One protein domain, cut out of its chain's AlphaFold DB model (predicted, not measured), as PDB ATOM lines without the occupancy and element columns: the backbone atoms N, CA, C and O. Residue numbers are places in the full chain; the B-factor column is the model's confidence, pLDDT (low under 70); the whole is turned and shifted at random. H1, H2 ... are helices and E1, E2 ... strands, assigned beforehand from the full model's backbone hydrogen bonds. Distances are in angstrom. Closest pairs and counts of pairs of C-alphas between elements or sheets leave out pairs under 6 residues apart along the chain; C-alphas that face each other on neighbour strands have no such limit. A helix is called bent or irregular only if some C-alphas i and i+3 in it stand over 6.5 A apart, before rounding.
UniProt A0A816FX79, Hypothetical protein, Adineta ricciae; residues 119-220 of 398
ATOM      1  N   ILE A 119     229.342 211.058 115.604       96.81
ATOM      2  CA  ILE A 119     229.106 211.466 116.996       96.81
ATOM      3  C   ILE A 119     228.926 212.987 117.002       96.81
ATOM      4  O   ILE A 119     229.712 213.698 116.377       96.81
ATOM      5  N   ASP A 120     227.884 213.498 117.660       96.69
ATOM      6  CA  ASP A 120     227.689 214.947 117.825       96.69
ATOM      7  C   ASP A 120     228.936 215.598 118.443       96.69
ATOM      8  O   ASP A 120     229.566 215.012 119.324       96.69
ATOM      9  N   SER A 121     229.310 216.800 117.993       96.88
ATOM     10  CA  SER A 121     230.519 217.461 118.493       96.88
ATOM     11  C   SER A 121     230.494 217.645 120.002       96.88
ATOM     12  O   SER A 121     231.481 217.337 120.658       96.88
ATOM     13  N   SER A 122     229.373 218.082 120.574       96.00
ATOM     14  CA  SER A 122     229.286 218.300 122.019       96.00
ATOM     15  C   SER A 122     229.453 216.997 122.804       96.00
ATOM     16  O   SER A 122     230.093 216.990 123.853       96.00
ATOM     17  N   LEU A 123     228.917 215.890 122.282       97.12
ATOM     18  CA  LEU A 123     229.060 214.562 122.869       97.12
ATOM     19  C   LEU A 123     230.499 214.052 122.753       97.12
ATOM     20  O   LEU A 123     231.051 213.560 123.733       97.12
ATOM     21  N   PHE A 124     231.119 214.198 121.581       97.69
ATOM     22  CA  PHE A 124     232.494 213.760 121.355       97.69
ATOM     23  C   PHE A 124     233.479 214.472 122.283       97.69
ATOM     24  O   PHE A 124     234.344 213.815 122.857       97.69
ATOM     25  N   GLU A 125     233.310 215.780 122.502       96.94
ATOM     26  CA  GLU A 125     234.192 216.525 123.405       96.94
ATOM     27  C   GLU A 125     234.055 216.063 124.860       96.94
ATOM     28  O   GLU A 125     235.071 215.863 125.520       96.94
ATOM     29  N   ARG A 126     232.837 215.758 125.332       97.25
ATOM     30  CA  ARG A 126     232.638 215.158 126.666       97.25
ATOM     31  C   ARG A 126     233.341 213.802 126.793       97.25
ATOM     32  O   ARG A 126     233.994 213.530 127.797       97.25
ATOM     33  N   LEU A 127     233.242 212.953 125.767       97.56
ATOM     34  CA  LEU A 127     233.934 211.658 125.743       97.56
ATOM     35  C   LEU A 127     235.454 211.841 125.752       97.56
ATOM     36  O   LEU A 127     236.153 211.143 126.486       97.56
ATOM     37  N   ARG A 128     235.963 212.797 124.971       96.81
ATOM     38  CA  ARG A 128     237.386 213.132 124.907       96.81
ATOM     39  C   ARG A 128     237.917 213.595 126.262       96.81
ATOM     40  O   ARG A 128     238.993 213.151 126.654       96.81
ATOM     41  N   ASP A 129     237.162 214.414 126.990       96.69
ATOM     42  CA  ASP A 129     237.541 214.885 128.325       96.69
ATOM     43  C   ASP A 129     237.683 213.714 129.314       96.69
ATOM     44  O   ASP A 129     238.665 213.639 130.061       96.69
ATOM     45  N   ILE A 130     236.768 212.736 129.267       96.94
ATOM     46  CA  ILE A 130     236.888 211.503 130.059       96.94
ATOM     47  C   ILE A 130     238.149 210.724 129.680       96.94
ATOM     48  O   ILE A 130     238.914 210.356 130.572       96.94
ATOM     49  N   VAL A 131     238.387 210.501 128.384       96.69
ATOM     50  CA  VAL A 131     239.565 209.769 127.884       96.69
ATOM     51  C   VAL A 131     240.863 210.455 128.312       96.69
ATOM     52  O   VAL A 131     241.799 209.784 128.736       96.69
ATOM     53  N   GLN A 132     240.911 211.787 128.262       96.56
ATOM     54  CA  GLN A 132     242.075 212.569 128.672       96.56
ATOM     55  C   GLN A 132     242.321 212.517 130.190       96.56
ATOM     56  O   GLN A 132     243.465 212.560 130.641       96.56
ATOM     57  N   SER A 133     241.258 212.445 130.989       94.69
ATOM     58  CA  SER A 133     241.362 212.403 132.452       94.69
ATOM     59  C   SER A 133     241.671 211.013 133.020       94.69
ATOM     60  O   SER A 133     242.103 210.911 134.169       94.69
ATOM     61  N   ASP A 134     241.455 209.945 132.248       93.25
ATOM     62  CA  ASP A 134     241.633 208.568 132.704       93.25
ATOM     63  C   ASP A 134     243.005 207.994 132.324       93.25
ATOM     64  O   ASP A 134     243.258 207.749 131.140       93.25
ATOM     65  N   PRO A 135     243.861 207.652 133.306       92.25
ATOM     66  CA  PRO A 135     245.152 207.019 133.048       92.25
ATOM     67  C   PRO A 135     245.070 205.719 132.236       92.25
ATOM     68  O   PRO A 135     246.046 205.358 131.591       92.25
ATOM     69  N   ASN A 136     243.934 205.012 132.260       91.38
ATOM     70  CA  ASN A 136     243.759 203.765 131.508       91.38
ATOM     71  C   ASN A 136     243.334 203.975 130.046       91.38
ATOM     72  O   ASN A 136     243.417 203.034 129.261       91.38
ATOM     73  N   LEU A 137     242.846 205.167 129.689       92.62
ATOM     74  CA  LEU A 137     242.319 205.476 128.353       92.62
ATOM     75  C   LEU A 137     243.162 206.507 127.600       92.62
ATOM     76  O   LEU A 137     243.045 206.598 126.380       92.62
ATOM     77  N   ILE A 138     244.018 207.262 128.294       93.56
ATOM     78  CA  ILE A 138     244.808 208.360 127.717       93.56
ATOM     79  C   ILE A 138     245.618 207.948 126.477       93.56
ATOM     80  O   ILE A 138     245.752 208.735 125.541       93.56
ATOM     81  N   GLU A 139     246.109 206.707 126.424       92.25
ATOM     82  CA  GLU A 139     246.865 206.173 125.282       92.25
ATOM     83  C   GLU A 139     246.021 206.041 124.000       92.25
ATOM     84  O   GLU A 139     246.562 206.026 122.895       92.25
ATOM     85  N   ASP A 140     244.692 205.971 124.120       94.12
ATOM     86  CA  ASP A 140     243.767 205.909 122.985       94.12
ATOM     87  C   ASP A 140     243.326 207.307 122.500       94.12
ATOM     88  O   ASP A 140     242.670 207.413 121.463       94.12
ATOM     89  N   LEU A 141     243.707 208.398 123.180       94.56
ATOM     90  CA  LEU A 141     243.333 209.767 122.789       94.56
ATOM     91  C   LEU A 141     243.865 210.146 121.397       94.56
ATOM     92  O   LEU A 141     243.146 210.735 120.581       94.56
ATOM     93  N   GLU A 142     245.119 209.787 121.111       94.38
ATOM     94  CA  GLU A 142     245.731 209.997 119.794       94.38
ATOM     95  C   GLU A 142     245.017 209.161 118.726       94.38
ATOM     96  O   GLU A 142     244.735 209.655 117.634       94.38
ATOM     97  N   LEU A 143     244.631 207.927 119.071       95.12
ATOM     98  CA  LEU A 143     243.894 207.040 118.177       95.12
ATOM     99  C   LEU A 143     242.525 207.633 117.810       95.12
ATOM    100  O   LEU A 143     242.175 207.678 116.633       95.12
ATOM    101  N   LEU A 144     241.771 208.135 118.791       96.19
ATOM    102  CA  LEU A 144     240.494 208.806 118.535       96.19
ATOM    103  C   LEU A 144     240.678 210.043 117.652       96.19
ATOM    104  O   LEU A 144     239.938 210.210 116.687       96.19
ATOM    105  N   SER A 145     241.692 210.865 117.933       94.69
ATOM    106  CA  SER A 145     241.985 212.084 117.163       94.69
ATOM    107  C   SER A 145     242.410 211.788 115.722       94.69
ATOM    108  O   SER A 145     242.117 212.556 114.809       94.69
ATOM    109  N   GLN A 146     243.092 210.663 115.494       96.00
ATOM    110  CA  GLN A 146     243.505 210.232 114.162       96.00
ATOM    111  C   GLN A 146     242.315 209.756 113.317       96.00
ATOM    112  O   GLN A 146     242.277 210.024 112.109       96.00
ATOM    113  N   TRP A 147     241.375 209.037 113.941       97.19
ATOM    114  CA  TRP A 147     240.276 208.342 113.268       97.19
ATOM    115  C   TRP A 147     238.969 209.133 113.201       97.19
ATOM    116  O   TRP A 147     238.199 208.901 112.275       97.19
ATOM    117  N   TYR A 148     238.719 210.077 114.106       97.62
ATOM    118  CA  TYR A 148     237.544 210.946 114.065       97.62
ATOM    119  C   TYR A 148     237.901 212.350 113.591       97.62
ATOM    120  O   TYR A 148     238.722 213.039 114.189       97.62
ATOM    121  N   GLN A 149     237.232 212.799 112.533       96.62
ATOM    122  CA  GLN A 149     237.424 214.123 111.955       96.62
ATOM    123  C   GLN A 149     236.194 214.999 112.194       96.62
ATOM    124  O   GLN A 149     235.070 214.575 111.935       96.62
ATOM    125  N   LEU A 150     236.409 216.233 112.654       97.25
ATOM    126  CA  LEU A 150     235.340 217.215 112.814       97.25
ATOM    127  C   LEU A 150     234.772 217.627 111.446       97.25
ATOM    128  O   LEU A 150     235.499 218.127 110.587       97.25
ATOM    129  N   ASP A 151     233.465 217.462 111.280       96.12
ATOM    130  CA  ASP A 151     232.667 217.987 110.179       96.12
ATOM    131  C   ASP A 151     231.805 219.158 110.669       96.12
ATOM    132  O   ASP A 151     230.797 218.984 111.363       96.12
ATOM    133  N   THR A 152     232.210 220.369 110.287       95.06
ATOM    134  CA  THR A 152     231.491 221.616 110.577       95.06
ATOM    135  C   THR A 152     230.389 221.927 109.563       95.06
ATOM    136  O   THR A 152     229.666 222.901 109.750       95.06
ATOM    137  N   ASN A 153     230.256 221.143 108.486       93.50
ATOM    138  CA  ASN A 153     229.174 221.314 107.509       93.50
ATOM    139  C   ASN A 153     227.878 220.636 107.970       93.50
ATOM    140  O   ASN A 153     226.799 220.940 107.459       93.50
ATOM    141  N   SER A 154     227.972 219.714 108.930       88.00
ATOM    142  CA  SER A 154     226.811 219.160 109.617       88.00
ATOM    143  C   SER A 154     226.234 220.176 110.603       88.00
ATOM    144  O   SER A 154     226.978 220.889 111.274       88.00
ATOM    145  N   ILE A 155     224.905 220.244 110.698       87.75
ATOM    146  CA  ILE A 155     224.197 221.081 111.673       87.75
ATOM    147  C   ILE A 155     223.294 220.162 112.515       87.75
ATOM    148  O   ILE A 155     222.332 219.620 111.962       87.75
ATOM    149  N   PRO A 156     223.575 219.969 113.822       90.56
ATOM    150  CA  PRO A 156     224.773 220.427 114.545       90.56
ATOM    151  C   PRO A 156     226.062 219.770 114.017       90.56
ATOM    152  O   PRO A 156     226.001 218.735 113.345       90.56
ATOM    153  N   SER A 157     227.222 220.379 114.302       94.88
ATOM    154  CA  SER A 157     228.523 219.843 113.884       94.88
ATOM    155  C   SER A 157     228.776 218.478 114.517       94.88
ATOM    156  O   SER A 157     228.269 218.170 115.598       94.88
ATOM    157  N   SER A 158     229.561 217.638 113.849       96.75
ATOM    158  CA  SER A 158     229.779 216.266 114.309       96.75
ATOM    159  C   SER A 158     231.154 215.738 113.955       96.75
ATOM    160  O   SER A 158     231.705 216.106 112.927       96.75
ATOM    161  N   TYR A 159     231.676 214.820 114.759       97.75
ATOM    162  CA  TYR A 159     232.855 214.035 114.419       97.75
ATOM    163  C   TYR A 159     232.454 212.805 113.606       97.75
ATOM    164  O   TYR A 159     231.566 212.049 114.005       97.75
ATOM    165  N   ILE A 160     233.122 212.603 112.473       96.88
ATOM    166  CA  ILE A 160     232.896 211.494 111.546       96.88
ATOM    167  C   ILE A 160     234.083 210.536 111.607       96.88
ATOM    168  O   ILE A 160     235.236 210.963 111.520       96.88
ATOM    169  N   LEU A 161     233.795 209.243 111.739       96.81
ATOM    170  CA  LEU A 161     234.790 208.184 111.636       96.81
ATOM    171  C   LEU A 161     235.304 208.134 110.193       96.81
ATOM    172  O   LEU A 161     234.537 207.928 109.250       96.81
ATOM    173  N   ARG A 162     236.603 208.367 110.022       96.25
ATOM    174  CA  ARG A 162     237.267 208.398 108.718       96.25
ATOM    175  C   ARG A 162     237.199 207.038 108.042       96.25
ATOM    176  O   ARG A 162     237.235 206.009 108.709       96.25
ATOM    177  N   SER A 163     237.187 207.049 106.711       94.38
ATOM    178  CA  SER A 163     237.153 205.809 105.947       94.38
ATOM    179  C   SER A 163     238.401 204.962 106.177       94.38
ATOM    180  O   SER A 163     239.511 205.494 106.323       94.38
ATOM    181  N   ILE A 164     238.235 203.640 106.179       94.12
ATOM    182  CA  ILE A 164     239.315 202.704 106.515       94.12
ATOM    183  C   ILE A 164     240.495 202.888 105.559       94.12
ATOM    184  O   ILE A 164     241.638 203.030 105.988       94.12
ATOM    185  N   SER A 165     240.208 202.968 104.263       93.50
ATOM    186  CA  SER A 165     241.183 203.138 103.189       93.50
ATOM    187  C   SER A 165     241.950 204.461 103.239       93.50
ATOM    188  O   SER A 165     243.043 204.535 102.678       93.50
ATOM    189  N   SER A 166     241.447 205.483 103.944       93.88
ATOM    190  CA  SER A 166     242.154 206.762 104.111       93.88
ATOM    191  C   SER A 166     243.391 206.660 105.009       93.88
ATOM    192  O   SER A 166     244.329 207.443 104.855       93.88
ATOM    193  N   LEU A 167     243.400 205.699 105.937       93.19
ATOM    194  CA  LEU A 167     244.505 205.440 106.865       93.19
ATOM    195  C   LEU A 167     245.159 204.071 106.632       93.19
ATOM    196  O   LEU A 167     246.329 203.887 106.955       93.19
ATOM    197  N   LEU A 168     244.426 203.127 106.039       93.38
ATOM    198  CA  LEU A 168     244.870 201.777 105.698       93.38
ATOM    199  C   LEU A 168     244.596 201.493 104.207       93.38
ATOM    200  O   LEU A 168     243.715 200.691 103.886       93.38
ATOM    201  N   PRO A 169     245.340 202.112 103.268       92.31
ATOM    202  CA  PRO A 169     245.072 201.998 101.828       92.31
ATOM    203  C   PRO A 169     245.135 200.551 101.316       92.31
ATOM    204  O   PRO A 169     244.396 200.176 100.405       92.31
ATOM    205  N   ASN A 170     245.944 199.705 101.963       91.94
ATOM    206  CA  ASN A 170     246.100 198.290 101.626       91.94
ATOM    207  C   ASN A 170     244.808 197.471 101.778       91.94
ATOM    208  O   ASN A 170     244.734 196.368 101.243       91.94
ATOM    209  N   ILE A 171     243.767 197.995 102.440       88.12
ATOM    210  CA  ILE A 171     242.457 197.330 102.497       88.12
ATOM    211  C   ILE A 171     241.788 197.218 101.120       88.12
ATOM    212  O   ILE A 171     240.941 196.352 100.921       88.12
ATOM    213  N   LYS A 172     242.195 198.058 100.160       88.38
ATOM    214  CA  LYS A 172     241.772 198.007  98.753       88.38
ATOM    215  C   LYS A 172     242.858 197.425  97.834       88.38
ATOM    216  O   LYS A 172     242.783 197.594  96.621       88.38
ATOM    217  N   SER A 173     243.888 196.776  98.390       87.88
ATOM    218  CA  SER A 173     244.960 196.167  97.592       87.88
ATOM    219  C   SER A 173     244.431 194.987  96.772       87.88
ATOM    220  O   SER A 173     243.682 194.150  97.274       87.88
ATOM    221  N   ASN A 174     244.894 194.874  95.524       88.19
ATOM    222  CA  ASN A 174     244.666 193.690  94.687       88.19
ATOM    223  C   ASN A 174     245.419 192.456  95.219       88.19
ATOM    224  O   ASN A 174     245.141 191.327  94.813       88.19
ATOM    225  N   ASN A 175     246.390 192.656  96.118       92.00
ATOM    226  CA  ASN A 175     247.094 191.578  96.788       92.00
ATOM    227  C   ASN A 175     246.272 191.067  97.981       92.00
ATOM    228  O   ASN A 175     246.154 191.719  99.019       92.00
ATOM    229  N   THR A 176     245.759 189.841  97.852       90.88
ATOM    230  CA  THR A 176     244.937 189.170  98.869       90.88
ATOM    231  C   THR A 176     245.592 189.115 100.254       90.88
ATOM    232  O   THR A 176     244.884 189.138 101.262       90.88
ATOM    233  N   THR A 177     246.921 189.009 100.336       93.06
ATOM    234  CA  THR A 177     247.633 188.928 101.621       93.06
ATOM    235  C   THR A 177     247.638 190.281 102.325       93.06
ATOM    236  O   THR A 177     247.195 190.364 103.470       93.06
ATOM    237  N   GLU A 178     248.030 191.343 101.619       91.06
ATOM    238  CA  GLU A 178     248.021 192.720 102.132       91.06
ATOM    239  C   GLU A 178     246.614 193.156 102.548       91.06
ATOM    240  O   GLU A 178     246.429 193.702 103.634       91.06
ATOM    241  N   MET A 179     245.604 192.839 101.729       90.69
ATOM    242  CA  MET A 179     244.199 193.115 102.030       90.69
ATOM    243  C   MET A 179     243.757 192.436 103.334       90.69
ATOM    244  O   MET A 179     243.127 193.056 104.193       90.69
ATOM    245  N   LYS A 180     244.106 191.154 103.524       90.88
ATOM    246  CA  LYS A 180     243.769 190.407 104.746       90.88
ATOM    247  C   LYS A 180     244.505 190.938 105.974       90.88
ATOM    248  O   LYS A 180     243.928 190.954 107.062       90.88
ATOM    249  N   GLU A 181     245.762 191.337 105.832       93.31
ATOM    250  CA  GLU A 181     246.546 191.926 106.920       93.31
ATOM    251  C   GLU A 181     246.001 193.295 107.329       93.31
ATOM    252  O   GLU A 181     245.764 193.512 108.519       93.31
ATOM    253  N   ALA A 182     245.685 194.155 106.359       92.50
ATOM    254  CA  ALA A 182     245.020 195.432 106.593       92.50
ATOM    255  C   ALA A 182     243.656 195.241 107.276       92.50
ATOM    256  O   ALA A 182     243.351 195.938 108.239       92.50
ATOM    257  N   GLY A 183     242.868 194.242 106.863       92.75
ATOM    258  CA  GLY A 183     241.606 193.895 107.525       92.75
ATOM    259  C   GLY A 183     241.790 193.453 108.984       92.75
ATOM    260  O   GLY A 183     241.051 193.885 109.867       92.75
ATOM    261  N   LYS A 184     242.813 192.640 109.284       94.25
ATOM    262  CA  LYS A 184     243.155 192.270 110.672       94.25
ATOM    263  C   LYS A 184     243.610 193.479 111.489       94.25
ATOM    264  O   LYS A 184     243.256 193.580 112.663       94.25
ATOM    265  N   GLN A 185     244.398 194.368 110.890       95.56
ATOM    266  CA  GLN A 185     244.847 195.604 111.524       95.56
ATOM    267  C   GLN A 185     243.661 196.520 111.838       95.56
ATOM    268  O   GLN A 185     243.541 196.975 112.973       95.56
ATOM    269  N   TRP A 186     242.754 196.715 110.876       95.25
ATOM    270  CA  TRP A 186     241.519 197.465 111.071       95.25
ATOM    271  C   TRP A 186     240.684 196.886 112.211       95.25
ATOM    272  O   TRP A 186     240.317 197.628 113.112       95.25
ATOM    273  N   ASN A 187     240.452 195.570 112.242       93.56
ATOM    274  CA  ASN A 187     239.670 194.947 113.313       93.56
ATOM    275  C   ASN A 187     240.250 195.253 114.703       93.56
ATOM    276  O   ASN A 187     239.508 195.626 115.604       93.56
ATOM    277  N   ARG A 188     241.580 195.182 114.864       95.19
ATOM    278  CA  ARG A 188     242.255 195.524 116.130       95.19
ATOM    279  C   ARG A 188     242.078 196.996 116.504       95.19
ATOM    280  O   ARG A 188     241.824 197.300 117.665       95.19
ATOM    281  N   ILE A 189     242.228 197.899 115.535       95.75
ATOM    282  CA  ILE A 189     242.054 199.344 115.737       95.75
ATOM    283  C   ILE A 189     240.604 199.658 116.109       95.75
ATOM    284  O   ILE A 189     240.355 200.324 117.109       95.75
ATOM    285  N   ASN A 190     239.649 199.132 115.347       95.19
ATOM    286  CA  ASN A 190     238.228 199.338 115.567       95.19
ATOM    287  C   ASN A 190     237.777 198.789 116.925       95.19
ATOM    288  O   ASN A 190     237.008 199.443 117.621       95.19
ATOM    289  N   ASP A 191     238.286 197.626 117.343       94.75
ATOM    290  CA  ASP A 191     238.000 197.067 118.665       94.75
ATOM    291  C   ASP A 191     238.547 197.955 119.796       94.75
ATOM    292  O   ASP A 191     237.854 198.140 120.803       94.75
ATOM    293  N   ARG A 192     239.741 198.550 119.630       95.75
ATOM    294  CA  ARG A 192     240.303 199.529 120.581       95.75
ATOM    295  C   ARG A 192     239.450 200.792 120.657       95.75
ATOM    296  O   ARG A 192     238.996 201.135 121.744       95.75
ATOM    297  N   ILE A 193     239.153 201.416 119.514       96.88
ATOM    298  CA  ILE A 193     238.299 202.614 119.432       96.88
ATOM    299  C   ILE A 193     236.943 202.343 120.087       96.88
ATOM    300  O   ILE A 193     236.511 203.097 120.956       96.88
ATOM    301  N   ARG A 194     236.288 201.233 119.725       95.88
ATOM    302  CA  ARG A 194     234.988 200.847 120.284       95.88
ATOM    303  C   ARG A 194     235.052 200.669 121.796       95.88
ATOM    304  O   ARG A 194     234.146 201.106 122.497       95.88
ATOM    305  N   THR A 195     236.093 200.007 122.296       95.56
ATOM    306  CA  THR A 195     236.264 199.762 123.735       95.56
ATOM    307  C   THR A 195     236.484 201.069 124.488       95.56
ATOM    308  O   THR A 195     235.801 201.305 125.482       95.56
ATOM    309  N   CYS A 196     237.367 201.933 123.983       97.31
ATOM    310  CA  CYS A 196     237.641 203.250 124.548       97.31
ATOM    311  C   CYS A 196     236.370 204.112 124.608       97.31
ATOM    312  O   CYS A 196     235.974 204.555 125.687       97.31
ATOM    313  N   LEU A 197     235.651 204.252 123.487       97.62
ATOM    314  CA  LEU A 197     234.413 205.036 123.427       97.62
ATOM    315  C   LEU A 197     233.326 204.498 124.357       97.62
ATOM    316  O   LEU A 197     232.644 205.281 125.007       97.62
ATOM    317  N   ARG A 198     233.169 203.173 124.463       97.12
ATOM    318  CA  ARG A 198     232.189 202.569 125.380       97.12
ATOM    319  C   ARG A 198     232.534 202.831 126.841       97.12
ATOM    320  O   ARG A 198     231.640 203.152 127.613       97.12
ATOM    321  N   GLN A 199     233.807 202.730 127.223       96.94
ATOM    322  CA  GLN A 199     234.234 203.052 128.589       96.94
ATOM    323  C   GLN A 199     234.047 204.540 128.906       96.94
ATOM    324  O   GLN A 199     233.598 204.879 130.001       96.94
ATOM    325  N   ALA A 200     234.340 205.423 127.949       97.38
ATOM    326  CA  ALA A 200     234.098 206.852 128.094       97.38
ATOM    327  C   ALA A 200     232.596 207.164 128.220       97.38
ATOM    328  O   ALA A 200     232.194 207.881 129.134       97.38
ATOM    329  N   ALA A 201     231.759 206.569 127.363       97.50
ATOM    330  CA  ALA A 201     230.309 206.748 127.379       97.50
ATOM    331  C   ALA A 201     229.675 206.238 128.680       97.50
ATOM    332  O   ALA A 201     228.837 206.926 129.253       97.50
ATOM    333  N   GLU A 202     230.121 205.086 129.188       97.00
ATOM    334  CA  GLU A 202     229.700 204.550 130.489       97.00
ATOM    335  C   GLU A 202     229.954 205.555 131.619       97.00
ATOM    336  O   GLU A 202     229.062 205.847 132.413       97.00
ATOM    337  N   ARG A 203     231.149 206.151 131.669       96.50
ATOM    338  CA  ARG A 203     231.485 207.149 132.693       96.50
ATOM    339  C   ARG A 203     230.698 208.439 132.530       96.50
ATOM    340  O   ARG A 203     230.192 208.953 133.524       96.50
ATOM    341  N   CYS A 204     230.559 208.937 131.302       96.69
ATOM    342  CA  CYS A 204     229.707 210.087 131.011       96.69
ATOM    343  C   CYS A 204     228.270 209.845 131.494       96.69
ATOM    344  O   CYS A 204     227.663 210.727 132.101       96.69
ATOM    345  N   PHE A 205     227.728 208.646 131.263       96.75
ATOM    346  CA  PHE A 205     226.376 208.287 131.680       96.75
ATOM    347  C   PHE A 205     226.252 208.220 133.207       96.75
ATOM    348  O   PHE A 205     225.352 208.833 133.775       96.75
ATOM    349  N   GLN A 206     227.210 207.588 133.892       96.12
ATOM    350  CA  GLN A 206     227.270 207.553 135.362       96.12
ATOM    351  C   GLN A 206     227.396 208.952 135.991       96.12
ATOM    352  O   GLN A 206     226.889 209.191 137.086       96.12
ATOM    353  N   GLN A 207     228.044 209.889 135.294       95.81
ATOM    354  CA  GLN A 207     228.177 211.290 135.700       95.81
ATOM    355  C   GLN A 207     226.989 212.173 135.263       95.81
ATOM    356  O   GLN A 207     227.024 213.381 135.488       95.81
ATOM    357  N   ASN A 208     225.936 211.599 134.664       95.69
ATOM    358  CA  ASN A 208     224.780 212.314 134.104       95.69
ATOM    359  C   ASN A 208     225.155 213.389 133.061       95.69
ATOM    360  O   ASN A 208     224.473 214.403 132.926       95.69
ATOM    361  N   GLN A 209     226.251 213.182 132.330       95.50
ATOM    362  CA  GLN A 209     226.741 214.097 131.292       95.50
ATOM    363  C   GLN A 209     226.161 213.802 129.905       95.50
ATOM    364  O   GLN A 209     226.314 214.616 128.992       95.50
ATOM    365  N   ILE A 210     225.535 212.637 129.729       96.31
ATOM    366  CA  ILE A 210     224.884 212.217 128.486       96.31
ATOM    367  C   ILE A 210     223.529 211.579 128.794       96.31
ATOM    368  O   ILE A 210     223.301 211.041 129.878       96.31
ATOM    369  N   THR A 211     222.629 211.647 127.826       95.25
ATOM    370  CA  THR A 211     221.290 211.059 127.876       95.25
ATOM    371  C   THR A 211     221.315 209.550 127.616       95.25
ATOM    372  O   THR A 211     222.301 208.997 127.128       95.25
ATOM    373  N   SER A 212     220.201 208.867 127.903       92.00
ATOM    374  CA  SER A 212     220.050 207.443 127.568       92.00
ATOM    375  C   SER A 212     220.111 207.182 126.060       92.00
ATOM    376  O   SER A 212     220.599 206.128 125.665       92.00
ATOM    377  N   ASP A 213     219.636 208.114 125.230       90.44
ATOM    378  CA  ASP A 213     219.665 207.968 123.769       90.44
ATOM    379  C   ASP A 213     221.100 208.102 123.234       90.44
ATOM    380  O   ASP A 213     221.533 207.301 122.408       90.44
ATOM    381  N   GLU A 214     221.871 209.063 123.760       94.31
ATOM    382  CA  GLU A 214     223.301 209.205 123.446       94.31
ATOM    383  C   GLU A 214     224.121 208.006 123.941       94.31
ATOM    384  O   GLU A 214     225.068 207.589 123.278       94.31
ATOM    385  N   TYR A 215     223.768 207.433 125.095       94.38
ATOM    386  CA  TYR A 215     224.397 206.213 125.595       94.38
ATOM    387  C   TYR A 215     224.098 205.019 124.678       94.38
ATOM    388  O   TYR A 215     225.019 204.318 124.258       94.38
ATOM    389  N   ASP A 216     222.831 204.820 124.300       91.81
ATOM    390  CA  ASP A 216     222.395 203.713 123.442       91.81
ATOM    391  C   ASP A 216     223.176 203.668 122.113       91.81
ATOM    392  O   ASP A 216     223.441 202.581 121.589       91.81
ATOM    393  N   ASP A 217     223.655 204.805 121.599       92.00
ATOM    394  CA  ASP A 217     224.430 204.858 120.358       92.00
ATOM    395  C   ASP A 217     225.712 204.008 120.354       92.00
ATOM    396  O   ASP A 217     226.108 203.541 119.279       92.00
ATOM    397  N   PHE A 218     226.304 203.747 121.527       95.81
ATOM    398  CA  PHE A 218     227.528 202.950 121.711       95.81
ATOM    399  C   PHE A 218     227.265 201.487 122.100       95.81
ATOM    400  O   PHE A 218     228.173 200.643 122.024       95.81
ATOM    401  N   PHE A 219     226.049 201.172 122.552       95.31
ATOM    402  CA  PHE A 219     225.720 199.877 123.153       95.31
ATOM    403  C   PHE A 219     224.682 199.074 122.384       95.31
ATOM    404  O   PHE A 219     224.699 197.846 122.457       95.31
ATOM    405  N   VAL A 220     223.832 199.741 121.617       94.88
ATOM    406  CA  VAL A 220     222.708 199.117 120.932       94.88
ATOM    407  C   VAL A 220     223.125 198.531 119.583       94.88
ATOM    408  O   VAL A 220     223.956 199.092 118.861       94.88
TER     409      VAL A 220
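Overview. This is residues 119 to 220 of the 398 residues of the protein "Hypothetical protein" of Adineta ricciae (UniProt A0A816FX79). One long helix, H5, runs the length of the model like a beam, and the shorter parts are set along it: H1 crosses it near its later end, H2 packs beside H1, H4 packs near its beginning, and H6 folds back along it on another side. A small two-stranded hairpin, E1 and E2, lies by the first residues of H1 and away from H5. The printed part has 102 residues, mostly helix, with six named helices and two named strands in the order H1 H2 E1 E2 H3 H4 H5 H6; the sheet E1 - E2 is antiparallel. It is only just compact, close to loose, with a radius of gyration of the C-alphas of 15.1 A and spans of 48 by 33 by 25 A.

Arrangement. H1, residues 121 to 133, and H2, residues 138 to 147, form a helical hairpin, touching at a shallow tilt of 31 degrees, opposite ways; their closest C-alphas, of Gln 132 and Ile 138, are 5.1 A apart. H2 is only just irregular, with C-alphas 139 and 142 6.8 A apart. E1, residues 148 to 151, and E2, residues 158 to 161, form an antiparallel hairpin, with N 149 and O 160 at 2.9 A and N 160 and O 149 at 2.8 A, within hydrogen-bond range. Residues 119 to 120 pair antiparallel with residues 158 to 159 of E2. H3, residues 164 to 167, and H4, residues 169 to 172, touch only at the corner, and only just, with 3 pairs of C-alphas within 8 A; the closest are those of Ser 165 and Ile 171, 6.0 A apart. The hub is H5, residues 176 to 206, touching four helices. Its residues 178 to 183 touch H4, closest at the C-alphas of Met 179 and Ile 171, 4.6 A. Its residues 192 to 196 touch H2 at a steep tilt of 59 degrees, closest at Ile 193 and Leu 144, C-alphas 6.6 A apart. H1 is about perpendicular to it at 88 degrees and touches it with residues 126 to 131, closest at the C-alphas of Leu 127 and Ala 200, 5.4 A. H6, residues 212 to 219, forms a helical hairpin with H5 at a shallow tilt of 30 degrees, opposite ways; the closest C-alphas, of Arg 198 and Phe 218, are 5.9 A apart. Every O i to N i+4 pair is within hydrogen-bond range in H1 and H5, against 4 of 6 in H2 and 2 of 4 in H6; H3 and H4 are too short for such a pair.

Along the chain. H1 starts at C-alpha 121, (230.519, 217.461, 118.493), and is 18.4 A long; H2 is 15.1 A. E1 is 9.4 A and E2 9.9 A long, H3 5.9 A and H4 6.0 A. H5 runs 44.5 A from C-alpha 176, (244.937, 189.170, 98.869), and H6 runs 10.4 A to C-alpha 219, (225.720, 199.877, 123.153).

Size, cuts and confidence. The C-alphas farthest apart, of Asn 175 and Asn 208, are 48.2 A apart. The printed part has no cut and no long link. Its mean pLDDT is 94.6, and no printed residue is under 70.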